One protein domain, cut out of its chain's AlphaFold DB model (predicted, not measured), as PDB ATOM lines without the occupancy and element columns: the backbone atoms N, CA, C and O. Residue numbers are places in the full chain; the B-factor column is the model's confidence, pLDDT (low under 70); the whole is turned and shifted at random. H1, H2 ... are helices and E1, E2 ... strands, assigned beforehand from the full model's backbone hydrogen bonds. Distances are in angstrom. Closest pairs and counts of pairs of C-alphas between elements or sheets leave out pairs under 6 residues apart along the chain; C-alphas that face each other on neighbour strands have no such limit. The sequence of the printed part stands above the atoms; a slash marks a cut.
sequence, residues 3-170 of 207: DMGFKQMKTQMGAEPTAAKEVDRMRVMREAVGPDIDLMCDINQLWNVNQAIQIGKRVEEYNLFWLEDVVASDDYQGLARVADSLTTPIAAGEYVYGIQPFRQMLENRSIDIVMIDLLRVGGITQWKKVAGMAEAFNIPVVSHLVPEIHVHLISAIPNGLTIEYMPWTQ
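What this domain is: This is residues 3 to 170 of the 207 residues of the protein "MR_MLE domain-containing protein" of Dehalococcoidia bacterium (UniProt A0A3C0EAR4). Seven parallel strands make a sheet curled like part of a barrel, open between E1 and E7, and helices H1, H2, H3, H4, H6 and H7 wrap round its outside as a horseshoe. The printed part has 168 residues, with eight named helices and seven named strands in the order E1 H1 E2 H2 E3 H3 E4 H4 E5 H5 H6 E6 H7 E7 H8. The sheet's order is E1 E2 E3 E4 E5 E6 E7, and the class is mixed, helices and strands. The whole is compact, with a radius of gyration of the C-alphas of 15.4 A and spans of 43 by 40 by 26 A.

How they stand to each other: The strongly twisted sheet has edge strands E1, residues 8 to 12, and E7, residues 160 to 162; its inner strands are E2 (38 to 42), E3 (66 to 68), E4 (90 to 92), E5 (113 to 117) and E6 (141 to 144). Across successive neighbours, N 9 and O 38 at 2.9 A, N 68 and O 41 at 2.8 A, N 91 and O 67 at 2.9 A, N 113 and O 90 at 3.1 A, N 142 and O 114 at 2.9 A, and N 161 and O 141 at 2.8 A are within hydrogen-bond range. Each two successive strands form a strand-helix-strand unit, parallel neighbours with helix between, with a right-handed crossover. H1, residues 19 to 33, has a height of 9.1 A over the sheet. It touches H2, residues 49 to 62, closest at the C-alphas of Ala 19 and Ile 55, 6.0 A. H2 only grazes the sheet, and its residues 49 to 53 alone touch H3, residues 76 to 85. H4, residues 99 to 107, touches H6, residues 124 to 136, at a shallow tilt of 12 degrees, the same way; the closest C-alphas, of Ile 99 and Val 130, are 6.0 A apart. H7, residues 147 to 155, lies over E6, along the strands at 5 degrees on the local plane. H5, residues 118 to 121, and H8, residues 167 to 170, are not on the sheet, H5 only just, with 4 pairs of C-alphas within 10 A. Every O i to N i+4 pair is within range in H1, H3, H4 and H6, against 7 of 10 in H2 and 3 of 5 in H7; H5 and H8 are too short for such a pair.

Where its parts are: E1 begins at C-alpha 8, (-41.088, -13.729, 51.763). H1 is 21.4 A long, H2 20.2 A and H6 18.5 A. H8 ends at C-alpha 170, (-22.638, -8.025, 58.572).

The domain as a whole: The farthest C-alphas, of Ala 20 and Thr 125, are 43.3 A apart. The printed part has no cut and no long link. No printed residue is under 70 in pLDDT.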
ATOM      1  N   ASP A   3     -43.229  -8.775  61.429       83.69
ATOM      2  CA  ASP A   3     -43.228  -7.453  62.082       83.69
ATOM      3  C   ASP A   3     -42.118  -6.509  61.584       83.69
ATOM      4  O   ASP A   3     -42.172  -5.308  61.818       83.69
ATOM      5  N   MET A   4     -41.106  -7.044  60.891       81.75
ATOM      6  CA  MET A   4     -40.024  -6.275  60.262       81.75
ATOM      7  C   MET A   4     -40.322  -5.955  58.785       81.75
ATOM      8  O   MET A   4     -39.442  -5.477  58.075       81.75
ATOM      9  N   GLY A   5     -41.532  -6.257  58.303       90.56
ATOM     10  CA  GLY A   5     -41.989  -5.963  56.943       90.56
ATOM     11  C   GLY A   5     -41.746  -7.068  55.911       90.56
ATOM     12  O   GLY A   5     -42.240  -6.949  54.794       90.56
ATOM     13  N   PHE A   6     -41.051  -8.160  56.258       92.62
ATOM     14  CA  PHE A   6     -40.768  -9.240  55.304       92.62
ATOM     15  C   PHE A   6     -42.052  -9.885  54.771       92.62
ATOM     16  O   PHE A   6     -42.937 -10.266  55.543       92.62
ATOM     17  N   LYS A   7     -42.109 -10.047  53.445       95.12
ATOM     18  CA  LYS A   7     -43.209 -10.699  52.712       95.12
ATOM     19  C   LYS A   7     -42.854 -12.071  52.155       95.12
ATOM     20  O   LYS A   7     -43.741 -12.779  51.695       95.12
ATOM     21  N   GLN A   8     -41.583 -12.446  52.234       96.44
ATOM     22  CA  GLN A   8     -41.088 -13.729  51.763       96.44
ATOM     23  C   GLN A   8     -40.224 -14.376  52.843       96.44
ATOM     24  O   GLN A   8     -39.503 -13.682  53.568       96.44
ATOM     25  N   MET A   9     -40.313 -15.696  52.975       96.25
ATOM     26  CA  MET A   9     -39.554 -16.472  53.951       96.25
ATOM     27  C   MET A   9     -39.105 -17.791  53.345       96.25
ATOM     28  O   MET A   9     -39.882 -18.464  52.677       96.25
ATOM     29  N   LYS A  10     -37.873 -18.199  53.651       97.25
ATOM     30  CA  LYS A  10     -37.348 -19.515  53.289       97.25
ATOM     31  C   LYS A  10     -37.101 -20.346  54.545       97.25
ATOM     32  O   LYS A  10     -36.606 -19.831  55.548       97.25
ATOM     33  N   THR A  11     -37.463 -21.623  54.502       95.56
ATOM     34  CA  THR A  11     -37.162 -22.603  55.553       95.56
ATOM     35  C   THR A  11     -36.510 -23.847  54.958       95.56
ATOM     36  O   THR A  11     -36.426 -23.987  53.744       95.56
ATOM     37  N   GLN A  12     -36.039 -24.750  55.812       95.50
ATOM     38  CA  GLN A  12     -35.435 -26.009  55.385       95.50
ATOM     39  C   GLN A  12     -36.428 -27.171  55.454       95.50
ATOM     40  O   GLN A  12     -37.243 -27.251  56.385       95.50
ATOM     41  N   MET A  13     -36.284 -28.096  54.508       94.69
ATOM     42  CA  MET A  13     -36.894 -29.424  54.451       94.69
ATOM     43  C   MET A  13     -35.808 -30.480  54.180       94.69
ATOM     44  O   MET A  13     -34.648 -30.158  53.956       94.69
ATOM     45  N   GLY A  14     -36.178 -31.758  54.222       91.81
ATOM     46  CA  GLY A  14     -35.310 -32.864  53.804       91.81
ATOM     47  C   GLY A  14     -34.602 -33.619  54.928       91.81
ATOM     48  O   GLY A  14     -33.916 -34.604  54.662       91.81
ATOM     49  N   ALA A  15     -34.799 -33.201  56.179       90.25
ATOM     50  CA  ALA A  15     -34.191 -33.810  57.361       90.25
ATOM     51  C   ALA A  15     -35.161 -34.666  58.200       90.25
ATOM     52  O   ALA A  15     -34.744 -35.281  59.185       90.25
ATOM     53  N   GLU A  16     -36.451 -34.718  57.857       94.62
ATOM     54  CA  GLU A  16     -37.423 -35.516  58.598       94.62
ATOM     55  C   GLU A  16     -37.347 -37.002  58.204       94.62
ATOM     56  O   GLU A  16     -37.157 -37.354  57.038       94.62
ATOM     57  N   PRO A  17     -37.567 -37.932  59.150       91.81
ATOM     58  CA  PRO A  17     -37.358 -39.358  58.903       91.81
ATOM     59  C   PRO A  17     -38.423 -39.989  57.995       91.81
ATOM     60  O   PRO A  17     -38.277 -41.139  57.586       91.81
ATOM     61  N   THR A  18     -39.527 -39.289  57.717       95.56
ATOM     62  CA  THR A  18     -40.575 -39.775  56.815       95.56
ATOM     63  C   THR A  18     -41.160 -38.641  55.990       95.56
ATOM     64  O   THR A  18     -41.322 -37.517  56.465       95.56
ATOM     65  N   ALA A  19     -41.623 -38.977  54.788       95.69
ATOM     66  CA  ALA A  19     -42.362 -38.052  53.937       95.69
ATOM     67  C   ALA A  19     -43.621 -37.484  54.619       95.69
ATOM     68  O   ALA A  19     -44.117 -36.435  54.229       95.69
ATOM     69  N   ALA A  20     -44.223 -38.189  55.582       97.12
ATOM     70  CA  ALA A  20     -45.378 -37.670  56.315       97.12
ATOM     71  C   ALA A  20     -44.990 -36.548  57.280       97.12
ATOM     72  O   ALA A  20     -45.728 -35.575  57.386       97.12
ATOM     73  N   LYS A  21     -43.825 -36.657  57.922       96.88
ATOM     74  CA  LYS A  21     -43.304 -35.605  58.793       96.88
ATOM     75  C   LYS A  21     -42.818 -34.385  58.015       96.88
ATOM     76  O   LYS A  21     -43.065 -33.280  58.471       96.88
ATOM     77  N   GLU A  22     -42.232 -34.570  56.830       96.31
ATOM     78  CA  GLU A  22     -41.915 -33.445  55.928       96.31
ATOM     79  C   GLU A  22     -43.166 -32.622  55.590       96.31
ATOM     80  O   GLU A  22     -43.186 -31.401  55.718       96.31
ATOM     81  N   VAL A  23     -44.253 -33.303  55.217       97.31
ATOM     82  CA  VAL A  23     -45.528 -32.651  54.883       97.31
ATOM     83  C   VAL A  23     -46.153 -31.981  56.108       97.31
ATOM     84  O   VAL A  23     -46.656 -30.868  55.997       97.31
ATOM     85  N   ASP A  24     -46.095 -32.611  57.285       97.19
ATOM     86  CA  ASP A  24     -46.617 -32.016  58.522       97.19
ATOM     87  C   ASP A  24     -45.819 -30.778  58.960       97.19
ATOM     88  O   ASP A  24     -46.404 -29.765  59.341       97.19
ATOM     89  N   ARG A  25     -44.489 -30.808  58.821       95.81
ATOM     90  CA  ARG A  25     -43.629 -29.633  59.018       95.81
ATOM     91  C   ARG A  25     -44.062 -28.491  58.104       95.81
ATOM     92  O   ARG A  25     -44.182 -27.357  58.567       95.81
ATOM     93  N   MET A  26     -44.347 -28.791  56.837       96.75
ATOM     94  CA  MET A  26     -44.807 -27.787  55.880       96.75
ATOM     95  C   MET A  26     -46.169 -27.195  56.264       96.75
ATOM     96  O   MET A  26     -46.340 -25.975  56.252       96.75
ATOM     97  N   ARG A  27     -47.111 -28.041  56.694       97.44
ATOM     98  CA  ARG A  27     -48.411 -27.609  57.221       97.44
ATOM     99  C   ARG A  27     -48.249 -26.612  58.366       97.44
ATOM    100  O   ARG A  27     -48.803 -25.519  58.310       97.44
ATOM    101  N   VAL A  28     -47.449 -26.970  59.373       96.94
ATOM    102  CA  VAL A  28     -47.199 -26.127  60.554       96.94
ATOM    103  C   VAL A  28     -46.559 -24.798  60.159       96.94
ATOM    104  O   VAL A  28     -46.980 -23.746  60.635       96.94
ATOM    105  N   MET A  29     -45.565 -24.823  59.267       96.00
ATOM    106  CA  MET A  29     -44.904 -23.603  58.801       96.00
ATOM    107  C   MET A  29     -45.871 -22.685  58.044       96.00
ATOM    108  O   MET A  29     -45.900 -21.486  58.322       96.00
ATOM    109  N   ARG A  30     -46.704 -23.231  57.147       96.75
ATOM    110  CA  ARG A  30     -47.719 -22.454  56.419       96.75
ATOM    111  C   ARG A  30     -48.771 -21.860  57.361       96.75
ATOM    112  O   ARG A  30     -49.094 -20.682  57.230       96.75
ATOM    113  N   GLU A  31     -49.270 -22.633  58.325       96.62
ATOM    114  CA  GLU A  31     -50.205 -22.141  59.350       96.62
ATOM    115  C   GLU A  31     -49.603 -20.996  60.177       96.62
ATOM    116  O   GLU A  31     -50.303 -20.040  60.507       96.62
ATOM    117  N   ALA A  32     -48.305 -21.068  60.484       95.00
ATOM    118  CA  ALA A  32     -47.621 -20.070  61.300       95.00
ATOM    119  C   ALA A  32     -47.359 -18.746  60.564       95.00
ATOM    120  O   ALA A  32     -47.499 -17.683  61.168       95.00
ATOM    121  N   VAL A  33     -46.957 -18.790  59.288       94.62
ATOM    122  CA  VAL A  33     -46.641 -17.566  58.518       94.62
ATOM    123  C   VAL A  33     -47.863 -16.955  57.832       94.62
ATOM    124  O   VAL A  33     -47.841 -15.777  57.482       94.62
ATOM    125  N   GLY A  34     -48.934 -17.734  57.665       94.94
ATOM    126  CA  GLY A  34     -50.161 -17.310  57.003       94.94
ATOM    127  C   GLY A  34     -50.136 -17.483  55.478       94.94
ATOM    128  O   GLY A  34     -49.128 -17.898  54.895       94.94
ATOM    129  N   PRO A  35     -51.268 -17.204  54.810       95.25
ATOM    130  CA  PRO A  35     -51.425 -17.422  53.372       95.25
ATOM    131  C   PRO A  35     -50.757 -16.343  52.507       95.25
ATOM    132  O   PRO A  35     -50.428 -16.624  51.362       95.25
ATOM    133  N   ASP A  36     -50.534 -15.142  53.049       94.50
ATOM    134  CA  ASP A  36     -50.077 -13.969  52.283       94.50
ATOM    135  C   ASP A  36     -48.545 -13.824  52.218       94.50
ATOM    136  O   ASP A  36     -48.034 -12.862  51.648       94.50
ATOM    137  N   ILE A  37     -47.807 -14.737  52.855       96.56
ATOM    138  CA  ILE A  37     -46.342 -14.770  52.828       96.56
ATOM    139  C   ILE A  37     -45.892 -15.767  51.762       96.56
ATOM    140  O   ILE A  37     -46.266 -16.944  51.817       96.56
ATOM    141  N   ASP A  38     -45.038 -15.324  50.840       97.75
ATOM    142  CA  ASP A  38     -44.347 -16.239  49.931       97.75
ATOM    143  C   ASP A  38     -43.427 -17.133  50.764       97.75
ATOM    144  O   ASP A  38     -42.544 -16.652  51.479       97.75
ATOM    145  N   LEU A  39     -43.662 -18.440  50.711       98.06
ATOM    146  CA  LEU A  39     -42.933 -19.410  51.519       98.06
ATOM    147  C   LEU A  39     -42.156 -20.345  50.607       98.06
ATOM    148  O   LEU A  39     -42.743 -21.044  49.786       98.06
ATOM    149  N   MET A  40     -40.845 -20.357  50.774       98.31
ATOM    150  CA  MET A  40     -39.914 -21.196  50.034       98.31
ATOM    151  C   MET A  40     -39.351 -22.288  50.942       98.31
ATOM    152  O   MET A  40     -39.219 -22.091  52.156       98.31
ATOM    153  N   CYS A  41     -38.959 -23.412  50.347       98.12
ATOM    154  CA  CYS A  41     -38.317 -24.507  51.069       98.12
ATOM    155  C   CYS A  41     -37.056 -24.985  50.358       98.12
ATOM    156  O   CYS A  41     -37.107 -25.304  49.177       98.12
ATOM    157  N   ASP A  42     -35.966 -25.092  51.108       98.38
ATOM    158  CA  ASP A  42     -34.674 -25.603  50.649       98.38
ATOM    159  C   ASP A  42     -34.401 -27.000  51.218       98.38
ATOM    160  O   ASP A  42     -34.581 -27.248  52.413       98.38
ATOM    161  N   ILE A  43     -34.046 -27.923  50.324       98.19
ATOM    162  CA  ILE A  43     -33.836 -29.350  50.588       98.19
ATOM    163  C   ILE A  43     -32.339 -29.686  50.654       98.19
ATOM    164  O   ILE A  43     -31.975 -30.761  51.135       98.19
ATOM    165  N   ASN A  44     -31.460 -28.803  50.170       97.69
ATOM    166  CA  ASN A  44     -30.010 -28.999  50.131       97.69
ATOM    167  C   ASN A  44     -29.580 -30.368  49.553       97.69
ATOM    168  O   ASN A  44     -28.692 -31.040  50.082       97.69
ATOM    169  N   GLN A  45     -30.212 -30.784  48.452       97.81
ATOM    170  CA  GLN A  45     -29.927 -31.999  47.673       97.81
ATOM    171  C   GLN A  45     -30.196 -33.325  48.415       97.81
ATOM    172  O   GLN A  45     -29.732 -34.384  47.985       97.81
ATOM    173  N   LEU A  46     -30.938 -33.299  49.529       97.56
ATOM    174  CA  LEU A  46     -31.136 -34.466  50.401       97.56
ATOM    175  C   LEU A  46     -32.123 -35.514  49.865       97.56
ATOM    176  O   LEU A  46     -32.166 -36.632  50.389       97.56
ATOM    177  N   TRP A  47     -32.919 -35.197  48.842       97.69
ATOM    178  CA  TRP A  47     -33.832 -36.164  48.233       97.69
ATOM    179  C   TRP A  47     -33.281 -36.749  46.936       97.69
ATOM    180  O   TRP A  47     -32.470 -36.161  46.227       97.69
ATOM    181  N   ASN A  48     -33.786 -37.932  46.587       97.81
ATOM    182  CA  ASN A  48     -33.728 -38.413  45.209       97.81
ATOM    183  C   ASN A  48     -34.959 -37.957  44.407       97.81
ATOM    184  O   ASN A  48     -35.976 -37.559  44.975       97.81
ATOM    185  N   VAL A  49     -34.908 -38.107  43.081       98.69
ATOM    186  CA  VAL A  49     -35.972 -37.672  42.151       98.69
ATOM    187  C   VAL A  49     -37.361 -38.197  42.527       98.69
ATOM    188  O   VAL A  49     -38.334 -37.448  42.518       98.69
ATOM    189  N   ASN A  50     -37.491 -39.479  42.885       98.38
ATOM    190  CA  ASN A  50     -38.805 -40.046  43.211       98.38
ATOM    191  C   ASN A  50     -39.338 -39.517  44.552       98.38
ATOM    192  O   ASN A  50     -40.542 -39.297  44.678       98.38
ATOM    193  N   GLN A  51     -38.461 -39.305  45.537       97.88
ATOM    194  CA  GLN A  51     -38.819 -38.673  46.808       97.88
ATOM    195  C   GLN A  51     -39.239 -37.218  46.602       97.88
ATOM    196  O   GLN A  51     -40.298 -36.837  47.093       97.88
ATOM    197  N   ALA A  52     -38.474 -36.446  45.825       98.44
ATOM    198  CA  ALA A  52     -38.789 -35.057  45.508       98.44
ATOM    199  C   ALA A  52     -40.164 -34.919  44.843       98.44
ATOM    200  O   ALA A  52     -40.974 -34.108  45.278       98.44
ATOM    201  N   ILE A  53     -40.489 -35.778  43.869       98.81
ATOM    202  CA  ILE A  53     -41.818 -35.789  43.237       98.81
ATOM    203  C   ILE A  53     -42.907 -36.191  44.241       98.81
ATOM    204  O   ILE A  53     -43.969 -35.572  44.293       98.81
ATOM    205  N   GLN A  54     -42.676 -37.239  45.037       98.44
ATOM    206  CA  GLN A  54     -43.684 -37.753  45.966       98.44
ATOM    207  C   GLN A  54     -44.000 -36.772  47.099       98.44
ATOM    208  O   GLN A  54     -45.166 -36.635  47.467       98.44
ATOM    209  N   ILE A  55     -42.986 -36.111  47.657       98.44
ATOM    210  CA  ILE A  55     -43.150 -35.109  48.712       98.44
ATOM    211  C   ILE A  55     -43.644 -33.798  48.104       98.44
ATOM    212  O   ILE A  55     -44.626 -33.258  48.602       98.44
ATOM    213  N   GLY A  56     -43.045 -33.352  46.994       98.44
ATOM    214  CA  GLY A  56     -43.417 -32.143  46.256       98.44
ATOM    215  C   GLY A  56     -44.915 -32.072  45.966       98.44
ATOM    216  O   GLY A  56     -45.569 -31.117  46.370       98.44
ATOM    217  N   LYS A  57     -45.497 -33.142  45.404       98.69
ATOM    218  CA  LYS A  57     -46.948 -33.224  45.135       98.69
ATOM    219  C   LYS A  57     -47.818 -33.089  46.382       98.69
ATOM    220  O   LYS A  57     -48.935 -32.598  46.319       98.69
ATOM    221  N   ARG A  58     -47.326 -33.561  47.527       98.44
ATOM    222  CA  ARG A  58     -48.064 -33.511  48.797       98.44
ATOM    223  C   ARG A  58     -47.951 -32.161  49.490       98.44
ATOM    224  O   ARG A  58     -48.707 -31.920  50.420       98.44
ATOM    225  N   VAL A  59     -47.007 -31.315  49.081       98.12
ATOM    226  CA  VAL A  59     -46.860 -29.958  49.614       98.12
ATOM    227  C   VAL A  59     -47.411 -28.877  48.684       98.12
ATOM    228  O   VAL A  59     -47.429 -27.715  49.079       98.12
ATOM    229  N   GLU A  60     -47.919 -29.232  47.496       98.31
ATOM    230  CA  GLU A  60     -48.568 -28.277  46.578       98.31
ATOM    231  C   GLU A  60     -49.754 -27.553  47.233       98.31
ATOM    232  O   GLU A  60     -49.952 -26.366  46.993       98.31
ATOM    233  N   GLU A  61     -50.492 -28.215  48.132       97.31
ATOM    234  CA  GLU A  61     -51.603 -27.591  48.871       97.31
ATOM    235  C   GLU A  61     -51.170 -26.411  49.762       97.31
ATOM    236  O   GLU A  61     -51.995 -25.569  50.118       97.31
ATOM    237  N   TYR A  62     -49.876 -26.308  50.092       97.62
ATOM    238  CA  TYR A  62     -49.323 -25.215  50.893       97.62
ATOM    239  C   TYR A  62     -48.824 -24.035  50.054       97.62
ATOM    240  O   TYR A  62     -48.299 -23.081  50.636       97.62
ATOM    241  N   ASN A  63     -49.004 -24.070  48.727       97.31
ATOM    242  CA  ASN A  63     -48.686 -22.981  47.796       97.31
ATOM    243  C   ASN A  63     -47.285 -22.403  48.042       97.31
ATOM    244  O   ASN A  63     -47.131 -21.228  48.382       97.31
ATOM    245  N   LEU A  64     -46.266 -23.260  47.989       98.25
ATOM    246  CA  LEU A  64     -44.887 -22.805  48.129       98.25
ATOM    247  C   LEU A  64     -44.496 -21.965  46.921       98.25
ATOM    248  O   LEU A  64     -44.872 -22.276  45.794       98.25
ATOM    249  N   PHE A  65     -43.727 -20.912  47.170       98.50
ATOM    250  CA  PHE A  65     -43.245 -20.030  46.119       98.50
ATOM    251  C   PHE A  65     -42.158 -20.718  45.276       98.50
ATOM    252  O   PHE A  65     -42.148 -20.574  44.058       98.50
ATOM    253  N   TRP A  66     -41.311 -21.545  45.903       98.75
ATOM    254  CA  TRP A  66     -40.491 -22.549  45.216       98.75
ATOM    255  C   TRP A  66     -40.043 -23.678  46.152       98.75
ATOM    256  O   TRP A  66     -40.074 -23.548  47.383       98.75
ATOM    257  N   LEU A  67     -39.569 -24.767  45.545       98.75
ATOM    258  CA  LEU A  67     -38.714 -25.778  46.167       98.75
ATOM    259  C   LEU A  67     -37.287 -25.631  45.635       98.75
ATOM    260  O   LEU A  67     -37.080 -25.486  44.433       98.75
ATOM    261  N   GLU A  68     -36.311 -25.664  46.531       98.75
ATOM    262  CA  GLU A  68     -34.912 -25.363  46.237       98.75
ATOM    263  C   GLU A  68     -34.015 -26.580  46.425       98.75
ATOM    264  O   GLU A  68     -34.182 -27.333  47.386       98.75
ATOM    265  N   ASP A  69     -33.109 -26.788  45.462       98.31
ATOM    266  CA  ASP A  69     -32.101 -27.855  45.452       98.31
ATOM    267  C   ASP A  69     -32.666 -29.217  45.886       98.31
ATOM    268  O   ASP A  69     -32.156 -29.905  46.766       98.31
ATOM    269  N   VAL A  70     -33.774 -29.619  45.260       98.25
ATOM    270  CA  VAL A  70     -34.527 -30.829  45.628       98.25
ATOM    271  C   VAL A  70     -33.751 -32.131  45.438       98.25
ATOM    272  O   VAL A  70     -34.025 -33.106  46.129       98.25
ATOM    273  N   VAL A  71     -32.803 -32.177  44.503       98.19
ATOM    274  CA  VAL A  71     -31.954 -33.344  44.211       98.19
ATOM    275  C   VAL A  71     -30.531 -32.879  43.912       98.19
ATOM    276  O   VAL A  71     -30.266 -31.679  43.906       98.19
ATOM    277  N   ALA A  72     -29.619 -33.817  43.649       97.94
ATOM    278  CA  ALA A  72     -28.239 -33.515  43.282       97.94
ATOM    279  C   ALA A  72     -28.142 -32.466  42.155       97.94
ATOM    280  O   ALA A  72     -28.790 -32.575  41.115       97.94
ATOM    281  N   SER A  73     -27.306 -31.454  42.374       96.94
ATOM    282  CA  SER A  73     -27.153 -30.279  41.504       96.94
ATOM    283  C   SER A  73     -26.543 -30.578  40.129       96.94
ATOM    284  O   SER A  73     -26.680 -29.775  39.206       96.94
ATOM    285  N   ASP A  74     -25.888 -31.728  39.973       96.44
ATOM    286  CA  ASP A  74     -25.338 -32.228  38.714       96.44
ATOM    287  C   ASP A  74     -26.281 -33.201  37.974       96.44
ATOM    288  O   ASP A  74     -26.010 -33.565  36.827       96.44
ATOM    289  N   ASP A  75     -27.426 -33.564  38.566       98.19
ATOM    290  CA  ASP A  75     -28.472 -34.370  37.925       98.19
ATOM    291  C   ASP A  75     -29.489 -33.481  37.185       98.19
ATOM    292  O   ASP A  75     -30.655 -33.350  37.567       98.19
ATOM    293  N   TYR A  76     -29.047 -32.852  36.091       98.50
ATOM    294  CA  TYR A  76     -29.882 -31.932  35.301       98.50
ATOM    295  C   TYR A  76     -31.168 -32.586  34.776       98.50
ATOM    296  O   TYR A  76     -32.222 -31.947  34.728       98.50
ATOM    297  N   GLN A  77     -31.099 -33.860  34.384       98.62
ATOM    298  CA  GLN A  77     -32.255 -34.602  33.875       98.62
ATOM    299  C   GLN A  77     -33.212 -34.992  35.004       98.62
ATOM    300  O   GLN A  77     -34.430 -34.934  34.825       98.62
ATOM    301  N   GLY A  78     -32.677 -35.362  36.170       98.56
ATOM    302  CA  GLY A  78     -33.461 -35.591  37.374       98.56
ATOM    303  C   GLY A  78     -34.204 -34.337  37.811       98.56
ATOM    304  O   GLY A  78     -35.418 -34.400  37.989       98.56
ATOM    305  N   LEU A  79     -33.511 -33.197  37.891       98.62
ATOM    306  CA  LEU A  79     -34.118 -31.892  38.171       98.62
ATOM    307  C   LEU A  79     -35.232 -31.554  37.171       98.62
ATOM    308  O   LEU A  79     -36.346 -31.256  37.592       98.62
ATOM    309  N   ALA A  80     -34.984 -31.715  35.865       98.81
ATOM    310  CA  ALA A  80     -35.993 -31.470  34.827       98.81
ATOM    311  C   ALA A  80     -37.232 -32.360  34.995       98.81
ATOM    312  O   ALA A  80     -38.363 -31.903  34.844       98.81
ATOM    313  N   ARG A  81     -37.039 -33.630  35.373       98.81
ATOM    314  CA  ARG A  81     -38.150 -34.542  35.671       98.81
ATOM    315  C   ARG A  81     -38.946 -34.100  36.900       98.81
ATOM    316  O   ARG A  81     -40.158 -34.314  36.920       98.81
ATOM    317  N   VAL A  82     -38.298 -33.544  37.927       98.81
ATOM    318  CA  VAL A  82     -39.007 -33.003  39.098       98.81
ATOM    319  C   VAL A  82     -39.791 -31.750  38.711       98.81
ATOM    320  O   VAL A  82     -40.983 -31.708  39.007       98.81
ATOM    321  N   ALA A  83     -39.167 -30.801  38.007       98.69
ATOM    322  CA  ALA A  83     -39.808 -29.566  37.550       98.69
ATOM    323  C   ALA A  83     -41.057 -29.847  36.694       98.69
ATOM    324  O   ALA A  83     -42.127 -29.329  36.978       98.69
ATOM    325  N   ASP A  84     -40.977 -30.779  35.739       98.62
ATOM    326  CA  ASP A  84     -42.124 -31.172  34.896       98.62
ATOM    327  C   ASP A  84     -43.230 -31.931  35.664       98.62
ATOM    328  O   ASP A  84     -44.363 -32.065  35.204       98.62
ATOM    329  N   SER A  85     -42.919 -32.458  36.855       98.81
ATOM    330  CA  SER A  85     -43.860 -33.251  37.657       98.81
ATOM    331  C   SER A  85     -44.670 -32.439  38.667       98.81
ATOM    332  O   SER A  85     -45.582 -33.018  39.273       98.81
ATOM    333  N   LEU A  86     -44.315 -31.173  38.895       98.75
ATOM    334  CA  LEU A  86     -44.868 -30.311  39.939       98.75
ATOM    335  C   LEU A  86     -45.371 -28.993  39.339       98.75
ATOM    336  O   LEU A  86     -44.850 -28.503  38.347       98.75
ATOM    337  N   THR A  87     -46.379 -28.407  39.972       98.44
ATOM    338  CA  THR A  87     -46.820 -27.031  39.699       98.44
ATOM    339  C   THR A  87     -45.972 -26.029  40.482       98.44
ATOM    340  O   THR A  87     -45.790 -24.893  40.049       98.44
ATOM    341  N   THR A  88     -45.462 -26.441  41.646       98.69
ATOM    342  CA  THR A  88     -44.532 -25.650  42.459       98.69
ATOM    343  C   THR A  88     -43.198 -25.469  41.720       98.69
ATOM    344  O   THR A  88     -42.582 -26.484  41.383       98.69
ATOM    345  N   PRO A  89     -42.710 -24.228  41.536       98.75
ATOM    346  CA  PRO A  89     -41.449 -23.959  40.845       98.75
ATOM    347  C   PRO A  89     -40.229 -24.609  41.506       98.75
ATOM    348  O   PRO A  89     -40.140 -24.665  42.738       98.75
ATOM    349  N   ILE A  90     -39.255 -25.019  40.691       98.81
ATOM    350  CA  ILE A  90     -37.940 -25.490  41.140       98.81
ATOM    351  C   ILE A  90     -36.889 -24.388  40.992       98.81
ATOM    352  O   ILE A  90     -36.603 -23.920  39.887       98.81
ATOM    353  N   ALA A  91     -36.271 -24.013  42.109       98.81
ATOM    354  CA  ALA A  91     -35.089 -23.164  42.150       98.81
ATOM    355  C   ALA A  91     -33.837 -24.023  42.375       98.81
ATOM    356  O   ALA A  91     -33.834 -24.923  43.211       98.81
ATOM    357  N   ALA A  92     -32.762 -23.759  41.641       98.62
ATOM    358  CA  ALA A  92     -31.458 -24.346  41.933       98.62
ATOM    359  C   ALA A  92     -30.344 -23.523  41.285       98.62
ATOM    360  O   ALA A  92     -30.585 -22.681  40.411       98.62
ATOM    361  N   GLY A  93     -29.111 -23.815  41.691       97.94
ATOM    362  CA  GLY A  93     -27.912 -23.277  41.051       97.94
ATOM    363  C   GLY A  93     -26.858 -22.749  42.014       97.94
ATOM    364  O   GLY A  93     -25.762 -22.410  41.569       97.94
ATOM    365  N   GLU A  94     -27.112 -22.735  43.326       97.00
ATOM    366  CA  GLU A  94     -26.065 -22.344  44.265       97.00
ATOM    367  C   GLU A  94     -24.866 -23.297  44.194       97.00
ATOM    368  O   GLU A  94     -23.737 -22.837  44.254       97.00
ATOM    369  N   TYR A  95     -25.037 -24.610  44.010       97.62
ATOM    370  CA  TYR A  95     -23.930 -25.585  44.055       97.62
ATOM    371  C   TYR A  95     -23.056 -25.664  42.797       97.62
ATOM    372  O   TYR A  95     -22.059 -26.394  42.793       97.62
ATOM    373  N   VAL A  96     -23.379 -24.926  41.734       97.12
ATOM    374  CA  VAL A  96     -22.643 -25.025  40.469       97.12
ATOM    375  C   VAL A  96     -21.616 -23.905  40.282       97.12
ATOM    376  O   VAL A  96     -21.775 -22.780  40.750       97.12
ATOM    377  N   TYR A  97     -20.536 -24.219  39.561       97.81
ATOM    378  CA  TYR A  97     -19.395 -23.321  39.357       97.81
ATOM    379  C   TYR A  97     -19.228 -22.948  37.883       97.81
ATOM    380  O   TYR A  97     -19.220 -23.809  36.999       97.81
ATOM    381  N   GLY A  98     -19.016 -21.659  37.614       97.19
ATOM    382  CA  GLY A  98     -18.899 -21.136  36.252       97.19
ATOM    383  C   GLY A  98     -20.224 -21.134  35.479       97.19
ATOM    384  O   GLY A  98     -21.285 -21.415  36.020       97.19
ATOM    385  N   ILE A  99     -20.170 -20.791  34.190       98.31
ATOM    386  CA  ILE A  99     -21.372 -20.564  33.360       98.31
ATOM    387  C   ILE A  99     -21.898 -21.834  32.681       98.31
ATOM    388  O   ILE A  99     -23.044 -21.883  32.239       98.31
ATOM    389  N   GLN A 100     -21.046 -22.848  32.533       98.38
ATOM    390  CA  GLN A 100     -21.345 -24.052  31.764       98.38
ATOM    391  C   GLN A 100     -22.449 -24.902  32.412       98.38
ATOM    392  O   GLN A 100     -23.341 -25.319  31.673       98.38
ATOM    393  N   PRO A 101     -22.469 -25.116  33.742       98.38
ATOM    394  CA  PRO A 101     -23.576 -25.814  34.396       98.38
ATOM    395  C   PRO A 101     -24.922 -25.107  34.226       98.38
ATOM    396  O   PRO A 101     -25.903 -25.750  33.875       98.38
ATOM    397  N   PHE A 102     -24.966 -23.778  34.361       98.75
ATOM    398  CA  PHE A 102     -26.201 -23.015  34.148       98.75
ATOM    399  C   PHE A 102     -26.742 -23.177  32.730       98.75
ATOM    400  O   PHE A 102     -27.944 -23.348  32.547       98.75
ATOM    401  N   ARG A 103     -25.863 -23.208  31.721       98.56
ATOM    402  CA  ARG A 103     -26.271 -23.535  30.351       98.56
ATOM    403  C   ARG A 103     -26.951 -24.904  30.277       98.56
ATOM    404  O   ARG A 103     -27.983 -25.014  29.625       98.56
ATOM    405  N   GLN A 104     -26.394 -25.925  30.934       98.56
ATOM    406  CA  GLN A 104     -27.001 -27.260  30.960       98.56
ATOM    407  C   GLN A 104     -28.374 -27.242  31.636       98.56
ATOM    408  O   GLN A 104     -29.320 -27.790  31.077       98.56
ATOM    409  N   MET A 105     -28.500 -26.576  32.786       98.62
ATOM    410  CA  MET A 105     -29.771 -26.463  33.509       98.62
ATOM    411  C   MET A 105     -30.852 -25.782  32.655       98.62
ATOM    412  O   MET A 105     -31.982 -26.258  32.595       98.62
ATOM    413  N   LEU A 106     -30.497 -24.708  31.944       98.62
ATOM    414  CA  LEU A 106     -31.417 -23.974  31.070       98.62
ATOM    415  C   LEU A 106     -31.814 -24.785  29.826       98.62
ATOM    416  O   LEU A 106     -32.998 -24.898  29.514       98.62
ATOM    417  N   GLU A 107     -30.846 -25.393  29.128       98.56
ATOM    418  CA  GLU A 107     -31.109 -26.205  27.927       98.56
ATOM    419  C   GLU A 107     -31.965 -27.447  28.239       98.56
ATOM    420  O   GLU A 107     -32.797 -27.832  27.417       98.56
ATOM    421  N   ASN A 108     -31.810 -28.041  29.429       98.50
ATOM    422  CA  ASN A 108     -32.601 -29.196  29.872       98.50
ATOM    423  C   ASN A 108     -33.927 -28.819  30.551       98.50
ATOM    424  O   ASN A 108     -34.696 -29.722  30.871       98.50
ATOM    425  N   ARG A 109     -34.211 -27.524  30.770       98.25
ATOM    426  CA  ARG A 109     -35.357 -27.055  31.578       98.25
ATOM    427  C   ARG A 109     -35.371 -27.681  32.979       98.25
ATOM    428  O   ARG A 109     -36.399 -28.127  33.470       98.25
ATOM    429  N   SER A 110     -34.200 -27.743  33.604       98.50
ATOM    430  CA  SER A 110     -34.008 -28.333  34.933       98.50
ATOM    431  C   SER A 110     -34.589 -27.490  36.068       98.50
ATOM    432  O   SER A 110     -34.792 -28.004  37.160       98.50
ATOM    433  N   ILE A 111     -34.790 -26.198  35.830       98.44
ATOM    434  CA  ILE A 111     -35.181 -25.212  36.836       98.44
ATOM    435  C   ILE A 111     -36.161 -24.208  36.241       98.44
ATOM    436  O   ILE A 111     -36.069 -23.875  35.058       98.44
ATOM    437  N   ASP A 112     -37.029 -23.685  37.099       98.75
ATOM    438  CA  ASP A 112     -37.970 -22.603  36.806       98.75
ATOM    439  C   ASP A 112     -37.458 -21.247  37.306       98.75
ATOM    440  O   ASP A 112     -37.938 -20.201  36.875       98.75
ATOM    441  N   ILE A 113     -36.481 -21.260  38.222       98.88
ATOM    442  CA  ILE A 113     -35.845 -20.074  38.803       98.88
ATOM    443  C   ILE A 113     -34.334 -20.319  38.876       98.88
ATOM    444  O   ILE A 113     -33.878 -21.310  39.450       98.88
ATOM    445  N   VAL A 114     -33.543 -19.403  38.312       98.62
ATOM    446  CA  VAL A 114     -32.078 -19.492  38.345       98.62
ATOM    447  C   VAL A 114     -31.553 -18.844  39.616       98.62
ATOM    448  O   VAL A 114     -31.652 -17.630  39.790       98.62
ATOM    449  N   MET A 115     -30.939 -19.644  40.483       98.62
ATOM    450  CA  MET A 115     -30.242 -19.147  41.660       98.62
ATOM    451  C   MET A 115     -28.751 -19.033  41.373       98.62
ATOM    452  O   MET A 115     -28.093 -20.028  41.080       98.62
ATOM    453  N   ILE A 116     -28.204 -17.822  41.453       98.50
ATOM    454  CA  ILE A 116     -26.789 -17.590  41.157       98.50
ATOM    455  C   ILE A 116     -26.057 -17.203  42.440       98.50
ATOM    456  O   ILE A 116     -26.298 -16.138  43.010       98.50
ATOM    457  N   ASP A 117     -25.109 -18.041  42.853       98.19
ATOM    458  CA  ASP A 117     -24.144 -17.713  43.901       98.19
ATOM    459  C   ASP A 117     -22.956 -16.947  43.297       98.19
ATOM    460  O   ASP A 117     -22.200 -17.464  42.467       98.19
ATOM    461  N   LEU A 118     -22.769 -15.699  43.731       97.75
ATOM    462  CA  LEU A 118     -21.684 -14.831  43.274       97.75
ATOM    463  C   LEU A 118     -20.280 -15.396  43.552       97.75
ATOM    464  O   LEU A 118     -19.368 -15.229  42.732       97.75
ATOM    465  N   LEU A 119     -20.104 -16.035  44.707       95.94
ATOM    466  CA  LEU A 119     -18.836 -16.578  45.192       95.94
ATOM    467  C   LEU A 119     -18.449 -17.865  44.451       95.94
ATOM    468  O   LEU A 119     -17.261 -18.168  44.346       95.94
ATOM    469  N   ARG A 120     -19.425 -18.597  43.898       97.50
ATOM    470  CA  ARG A 120     -19.198 -19.857  43.165       97.50
ATOM    471  C   ARG A 120     -19.179 -19.682  41.644       97.50
ATOM    472  O   ARG A 120     -18.353 -20.293  40.961       97.50
ATOM    473  N   VAL A 121     -20.001 -18.788  41.086       98.12
ATOM    474  CA  VAL A 121     -20.089 -18.584  39.624       98.12
ATOM    475  C   VAL A 121     -18.815 -17.975  39.016       98.12
ATOM    476  O   VAL A 121     -18.586 -18.077  37.810       98.12
ATOM    477  N   GLY A 122     -17.957 -17.365  39.840       97.44
ATOM    478  CA  GLY A 122     -16.723 -16.700  39.408       97.44
ATOM    479  C   GLY A 122     -16.839 -15.174  39.358       97.44
ATOM    480  O   GLY A 122     -16.254 -14.535  38.478       97.44
ATOM    481  N   GLY A 123     -17.606 -14.589  40.285       97.94
ATOM    482  CA  GLY A 123     -17.748 -13.145  40.455       97.94
ATOM    483  C   GLY A 123     -18.709 -12.476  39.469       97.94
ATOM    484  O   GLY A 123     -19.360 -13.120  38.644       97.94
ATOM    485  N   ILE A 124     -18.775 -11.141  39.545       98.44
ATOM    486  CA  ILE A 124     -19.782 -10.304  38.865       98.44
ATOM    487  C   ILE A 124     -19.825 -10.560  37.353       98.44
ATOM    488  O   ILE A 124     -20.897 -10.639  36.756       98.44
ATOM    489  N   THR A 125     -18.665 -10.718  36.713       98.31
ATOM    490  CA  THR A 125     -18.590 -10.924  35.262       98.31
ATOM    491  C   THR A 125     -19.277 -12.213  34.822       98.31
ATOM    492  O   THR A 125     -19.971 -12.212  33.807       98.31
ATOM    493  N   GLN A 126     -19.082 -13.319  35.546       98.50
ATOM    494  CA  GLN A 126     -19.735 -14.585  35.204       98.50
ATOM    495  C   GLN A 126     -21.200 -14.568  35.631       98.50
ATOM    496  O   GLN A 126     -22.051 -14.989  34.854       98.50
ATOM    497  N   TRP A 127     -21.496 -13.972  36.789       98.69
ATOM    498  CA  TRP A 127     -22.860 -13.757  37.265       98.69
ATOM    499  C   TRP A 127     -23.728 -13.069  36.201       98.69
ATOM    500  O   TRP A 127     -24.767 -13.592  35.811       98.69
ATOM    501  N   LYS A 128     -23.245 -11.962  35.611       98.56
ATOM    502  CA  LYS A 128     -23.965 -11.239  34.543       98.56
ATOM    503  C   LYS A 128     -24.193 -12.076  33.285       98.56
ATOM    504  O   LYS A 128     -25.213 -11.909  32.624       98.56
ATOM    505  N   LYS A 129     -23.253 -12.960  32.929       98.69
ATOM    506  CA  LYS A 129     -23.421 -13.861  31.778       98.69
ATOM    507  C   LYS A 129     -24.522 -14.882  32.032       98.69
ATOM    508  O   LYS A 129     -25.296 -15.150  31.122       98.69
ATOM    509  N   VAL A 130     -24.589 -15.434  33.243       98.81
ATOM    510  CA  VAL A 130     -25.657 -16.363  33.632       98.81
ATOM    511  C   VAL A 130     -27.001 -15.642  33.666       98.81
ATOM    512  O   VAL A 130     -27.945 -16.131  33.061       98.81
ATOM    513  N   ALA A 131     -27.074 -14.455  34.274       98.81
ATOM    514  CA  ALA A 131     -28.311 -13.677  34.338       98.81
ATOM    515  C   ALA A 131     -28.871 -13.339  32.946       98.81
ATOM    516  O   ALA A 131     -30.050 -13.575  32.688       98.81
ATOM    517  N   GLY A 132     -28.019 -12.878  32.020       98.75
ATOM    518  CA  GLY A 132     -28.427 -12.629  30.631       98.75
ATOM    519  C   GLY A 132     -28.771 -13.907  29.854       98.75
ATOM    520  O   GLY A 132     -29.604 -13.883  28.953       98.75
ATOM    521  N   MET A 133     -28.170 -15.050  30.206       98.69
ATOM    522  CA  MET A 133     -28.572 -16.343  29.647       98.69
ATOM    523  C   MET A 133     -29.963 -16.743  30.144       98.69
ATOM    524  O   MET A 133     -30.796 -17.124  29.334       98.69
ATOM    525  N   ALA A 134     -30.239 -16.602  31.442       98.75
ATOM    526  CA  ALA A 134     -31.557 -16.853  32.021       98.75
ATOM    527  C   ALA A 134     -32.632 -15.933  31.418       98.75
ATOM    528  O   ALA A 134     -33.730 -16.395  31.107       98.75
ATOM    529  N   GLU A 135     -32.294 -14.665  31.161       98.69
ATOM    530  CA  GLU A 135     -33.178 -13.701  30.495       98.69
ATOM    531  C   GLU A 135     -33.624 -14.212  29.117       98.69
ATOM    532  O   GLU A 135     -34.814 -14.199  28.810       98.69
ATOM    533  N   ALA A 136     -32.700 -14.762  28.319       98.50
ATOM    534  CA  ALA A 136     -33.018 -15.327  27.004       98.50
ATOM    535  C   ALA A 136     -33.970 -16.541  27.062       98.50
ATOM    536  O   ALA A 136     -34.621 -16.863  26.068       98.50
ATOM    537  N   PHE A 137     -34.062 -17.205  28.216       98.50
ATOM    538  CA  PHE A 137     -34.987 -18.311  28.469       98.50
ATOM    539  C   PHE A 137     -36.282 -17.856  29.164       98.50
ATOM    540  O   PHE A 137     -37.171 -18.679  29.374       98.50
ATOM    541  N   ASN A 138     -36.437 -16.556  29.449       98.19
ATOM    542  CA  ASN A 138     -37.532 -15.969  30.231       98.19
ATOM    543  C   ASN A 138     -37.604 -16.507  31.670       98.19
ATOM    544  O   ASN A 138     -38.694 -16.660  32.221       98.19
ATOM    545  N   ILE A 139     -36.449 -16.811  32.264       98.50
ATOM    546  CA  ILE A 139     -36.357 -17.378  33.610       98.50
ATOM    547  C   ILE A 139     -35.899 -16.295  34.602       98.50
ATOM    548  O   ILE A 139     -34.917 -15.589  34.326       98.50
ATOM    549  N   PRO A 140     -36.597 -16.133  35.744       98.69
ATOM    550  CA  PRO A 140     -36.205 -15.190  36.780       98.69
ATOM    551  C   PRO A 140     -34.904 -15.607  37.473       98.69
ATOM    552  O   PRO A 140     -34.562 -16.788  37.560       98.69
ATOM    553  N   VAL A 141     -34.200 -14.613  38.003       98.88
ATOM    554  CA  VAL A 141     -32.939 -14.765  38.725       98.88
ATOM    555  C   VAL A 141     -33.127 -14.364  40.180       98.88
ATOM    556  O   VAL A 141     -33.618 -13.274  40.482       98.88
ATOM    557  N   VAL A 142     -32.675 -15.229  41.080       98.69
ATOM    558  CA  VAL A 142     -32.579 -14.968  42.519       98.69
ATOM    559  C   VAL A 142     -31.132 -15.086  42.976       98.69
ATOM    560  O   VAL A 142     -30.289 -15.694  42.304       98.69
ATOM    561  N   SER A 143     -30.828 -14.485  44.120       97.81
ATOM    562  CA  SER A 143     -29.498 -14.580  44.710       97.81
ATOM    563  C   SER A 143     -29.377 -15.716  45.720       97.81
ATOM    564  O   SER A 143     -30.347 -16.053  46.392       97.81
ATOM    565  N   HIS A 144     -28.149 -16.201  45.901       98.00
ATOM    566  CA  HIS A 144     -27.745 -16.988  47.066       98.00
ATOM    567  C   HIS A 144     -26.728 -16.191  47.896       98.00
ATOM    568  O   HIS A 144     -25.681 -15.787  47.377       98.00
ATOM    569  N   LEU A 145     -27.049 -15.953  49.172       96.00
ATOM    570  CA  LEU A 145     -26.246 -15.226  50.164       96.00
ATOM    571  C   LEU A 145     -25.757 -13.836  49.705       96.00
ATOM    572  O   LEU A 145     -26.274 -13.246  48.760       96.00
ATOM    573  N   VAL A 146     -24.782 -13.277  50.430       96.00
ATOM    574  CA  VAL A 146     -24.071 -12.012  50.144       96.00
ATOM    575  C   VAL A 146     -25.007 -10.862  49.713       96.00
ATOM    576  O   VAL A 146     -24.788 -10.236  48.662       96.00
ATOM    577  N   PRO A 147     -26.085 -10.589  50.481       96.75
ATOM    578  CA  PRO A 147     -27.099  -9.597  50.118       96.75
ATOM    579  C   PRO A 147     -26.504  -8.210  49.857       96.75
ATOM    580  O   PRO A 147     -27.006  -7.463  49.017       96.75
ATOM    581  N   GLU A 148     -25.399  -7.884  50.530       96.25
ATOM    582  CA  GLU A 148     -24.698  -6.611  50.402       96.25
ATOM    583  C   GLU A 148     -24.125  -6.344  49.004       96.25
ATOM    584  O   GLU A 148     -23.942  -5.188  48.625       96.25
ATOM    585  N   ILE A 149     -23.892  -7.394  48.211       97.06
ATOM    586  CA  ILE A 149     -23.491  -7.266  46.805       97.06
ATOM    587  C   ILE A 149     -24.686  -7.514  45.885       97.06
ATOM    588  O   ILE A 149     -24.868  -6.800  44.895       97.06
ATOM    589  N   HIS A 150     -25.526  -8.500  46.206       97.88
ATOM    590  CA  HIS A 150     -26.657  -8.867  45.358       97.88
ATOM    591  C   HIS A 150     -27.732  -7.783  45.241       97.88
ATOM    592  O   HIS A 150     -28.399  -7.742  44.208       97.88
ATOM    593  N   VAL A 151     -27.829  -6.851  46.199       97.75
ATOM    594  CA  VAL A 151     -28.673  -5.648  46.067       97.75
ATOM    595  C   VAL A 151     -28.385  -4.862  44.787       97.75
ATOM    596  O   VAL A 151     -29.313  -4.407  44.122       97.75
ATOM    597  N   HIS A 152     -27.119  -4.785  44.374       98.12
ATOM    598  CA  HIS A 152     -26.724  -4.132  43.125       98.12
ATOM    599  C   HIS A 152     -27.023  -5.006  41.909       98.12
ATOM    600  O   HIS A 152     -27.501  -4.517  40.890       98.12
ATOM    601  N   LEU A 153     -26.719  -6.304  42.003       98.25
ATOM    602  CA  LEU A 153     -26.777  -7.217  40.860       98.25
ATOM    603  C   LEU A 153     -28.211  -7.542  40.442       98.25
ATOM    604  O   LEU A 153     -28.521  -7.455  39.256       98.25
ATOM    605  N   ILE A 154     -29.078  -7.868  41.402       98.44
ATOM    606  CA  ILE A 154     -30.492  -8.177  41.148       98.44
ATOM    607  C   ILE A 154     -31.226  -6.934  40.635       98.44
ATOM    608  O   ILE A 154     -31.970  -7.032  39.664       98.44
ATOM    609  N   SER A 155     -30.951  -5.754  41.199       97.69
ATOM    610  CA  SER A 155     -31.567  -4.493  40.755       97.69
ATOM    611  C   SER A 155     -31.114  -4.037  39.361       97.69
ATOM    612  O   SER A 155     -31.762  -3.195  38.745       97.69
ATOM    613  N   ALA A 156     -29.989  -4.556  38.857       97.50
ATOM    614  CA  ALA A 156     -29.399  -4.148  37.582       97.50
ATOM    615  C   ALA A 156     -29.844  -4.997  36.378       97.50
ATOM    616  O   ALA A 156     -29.397  -4.729  35.258       97.50
ATOM    617  N   ILE A 157     -30.674  -6.023  36.585       98.38
ATOM    618  CA  ILE A 157     -31.151  -6.929  35.532       98.38
ATOM    619  C   ILE A 157     -32.683  -6.893  35.423       98.38
ATOM    620  O   ILE A 157     -33.364  -6.719  36.431       98.38
ATOM    621  N   PRO A 158     -33.256  -7.076  34.219       97.75
ATOM    622  CA  PRO A 158     -34.707  -7.011  34.030       97.75
ATOM    623  C   PRO A 158     -35.450  -8.242  34.572       97.75
ATOM    624  O   PRO A 158     -36.646  -8.165  34.828       97.75
ATOM    625  N   ASN A 159     -34.757  -9.371  34.741       98.44
ATOM    626  CA  ASN A 159     -35.303 -10.632  35.242       98.44
ATOM    627  C   ASN A 159     -34.900 -10.928  36.699       98.44
ATOM    628  O   ASN A 159     -34.961 -12.079  37.123       98.44
ATOM    629  N   GLY A 160     -34.469  -9.922  37.465       98.38
ATOM    630  CA  GLY A 160     -34.202 -10.067  38.896       98.38
ATOM    631  C   GLY A 160     -35.501 -10.217  39.692       98.38
ATOM    632  O   GLY A 160     -36.442  -9.461  39.471       98.38
ATOM    633  N   LEU A 161     -35.556 -11.194  40.602       97.75
ATOM    634  CA  LEU A 161     -36.765 -11.515  41.368       97.75
ATOM    635  C   LEU A 161     -36.660 -11.138  42.848       97.75
ATOM    636  O   LEU A 161     -37.450 -10.336  43.329       97.75
ATOM    637  N   THR A 162     -35.712 -11.719  43.584       96.94
ATOM    638  CA  THR A 162     -35.542 -11.441  45.016       96.94
ATOM    639  C   THR A 162     -34.112 -11.716  45.475       96.94
ATOM    640  O   THR A 162     -33.335 -12.375  44.774       96.94
ATOM    641  N   ILE A 163     -33.764 -11.185  46.647       97.31
ATOM    642  CA  ILE A 163     -32.449 -11.326  47.272       97.31
ATOM    643  C   ILE A 163     -32.605 -12.128  48.557       97.31
ATOM    644  O   ILE A 163     -33.365 -11.754  49.450       97.31
ATOM    645  N   GLU A 164     -31.838 -13.204  48.681       97.12
ATOM    646  CA  GLU A 164     -31.722 -13.912  49.946       97.12
ATOM    647  C   GLU A 164     -31.036 -13.030  50.998       97.12
ATOM    648  O   GLU A 164     -29.887 -12.606  50.844       97.12
ATOM    649  N   TYR A 165     -31.735 -12.784  52.104       95.25
ATOM    650  CA  TYR A 165     -31.215 -12.000  53.215       95.25
ATOM    651  C   TYR A 165     -30.721 -12.900  54.352       95.25
ATOM    652  O   TYR A 165     -31.499 -13.370  55.182       95.25
ATOM    653  N   MET A 166     -29.402 -13.084  54.418       92.81
ATOM    654  CA  MET A 166     -28.695 -13.699  55.544       92.81
ATOM    655  C   MET A 166     -27.543 -12.779  55.973       92.81
ATOM    656  O   MET A 166     -26.531 -12.710  55.274       92.81
ATOM    657  N   PRO A 167     -27.639 -12.067  57.111       88.62
ATOM    658  CA  PRO A 167     -26.650 -11.064  57.515       88.62
ATOM    659  C   PRO A 167     -25.390 -11.685  58.156       88.62
ATOM    660  O   PRO A 167     -24.836 -11.147  59.114       88.62
ATOM    661  N   TRP A 168     -24.918 -12.832  57.658       92.44
ATOM    662  CA  TRP A 168     -23.760 -13.546  58.218       92.44
ATOM    663  C   TRP A 168     -22.470 -12.729  58.147       92.44
ATOM    664  O   TRP A 168     -21.655 -12.760  59.067       92.44
ATOM    665  N   THR A 169     -22.306 -11.969  57.068       92.06
ATOM    666  CA  THR A 169     -21.143 -11.121  56.798       92.06
ATOM    667  C   THR A 169     -21.270  -9.723  57.394       92.06
ATOM    668  O   THR A 169     -20.310  -8.965  57.328       92.06
ATOM    669  N   GLN A 170     -22.391  -9.377  58.047       93.19
ATOM    670  CA  GLN A 170     -22.638  -8.025  58.572       93.19
ATOM    671  C   GLN A 170     -21.492  -7.504  59.449       93.19
ATOM    672  O   GLN A 170     -21.157  -6.329  59.388       93.19
TER     673      GLN A 170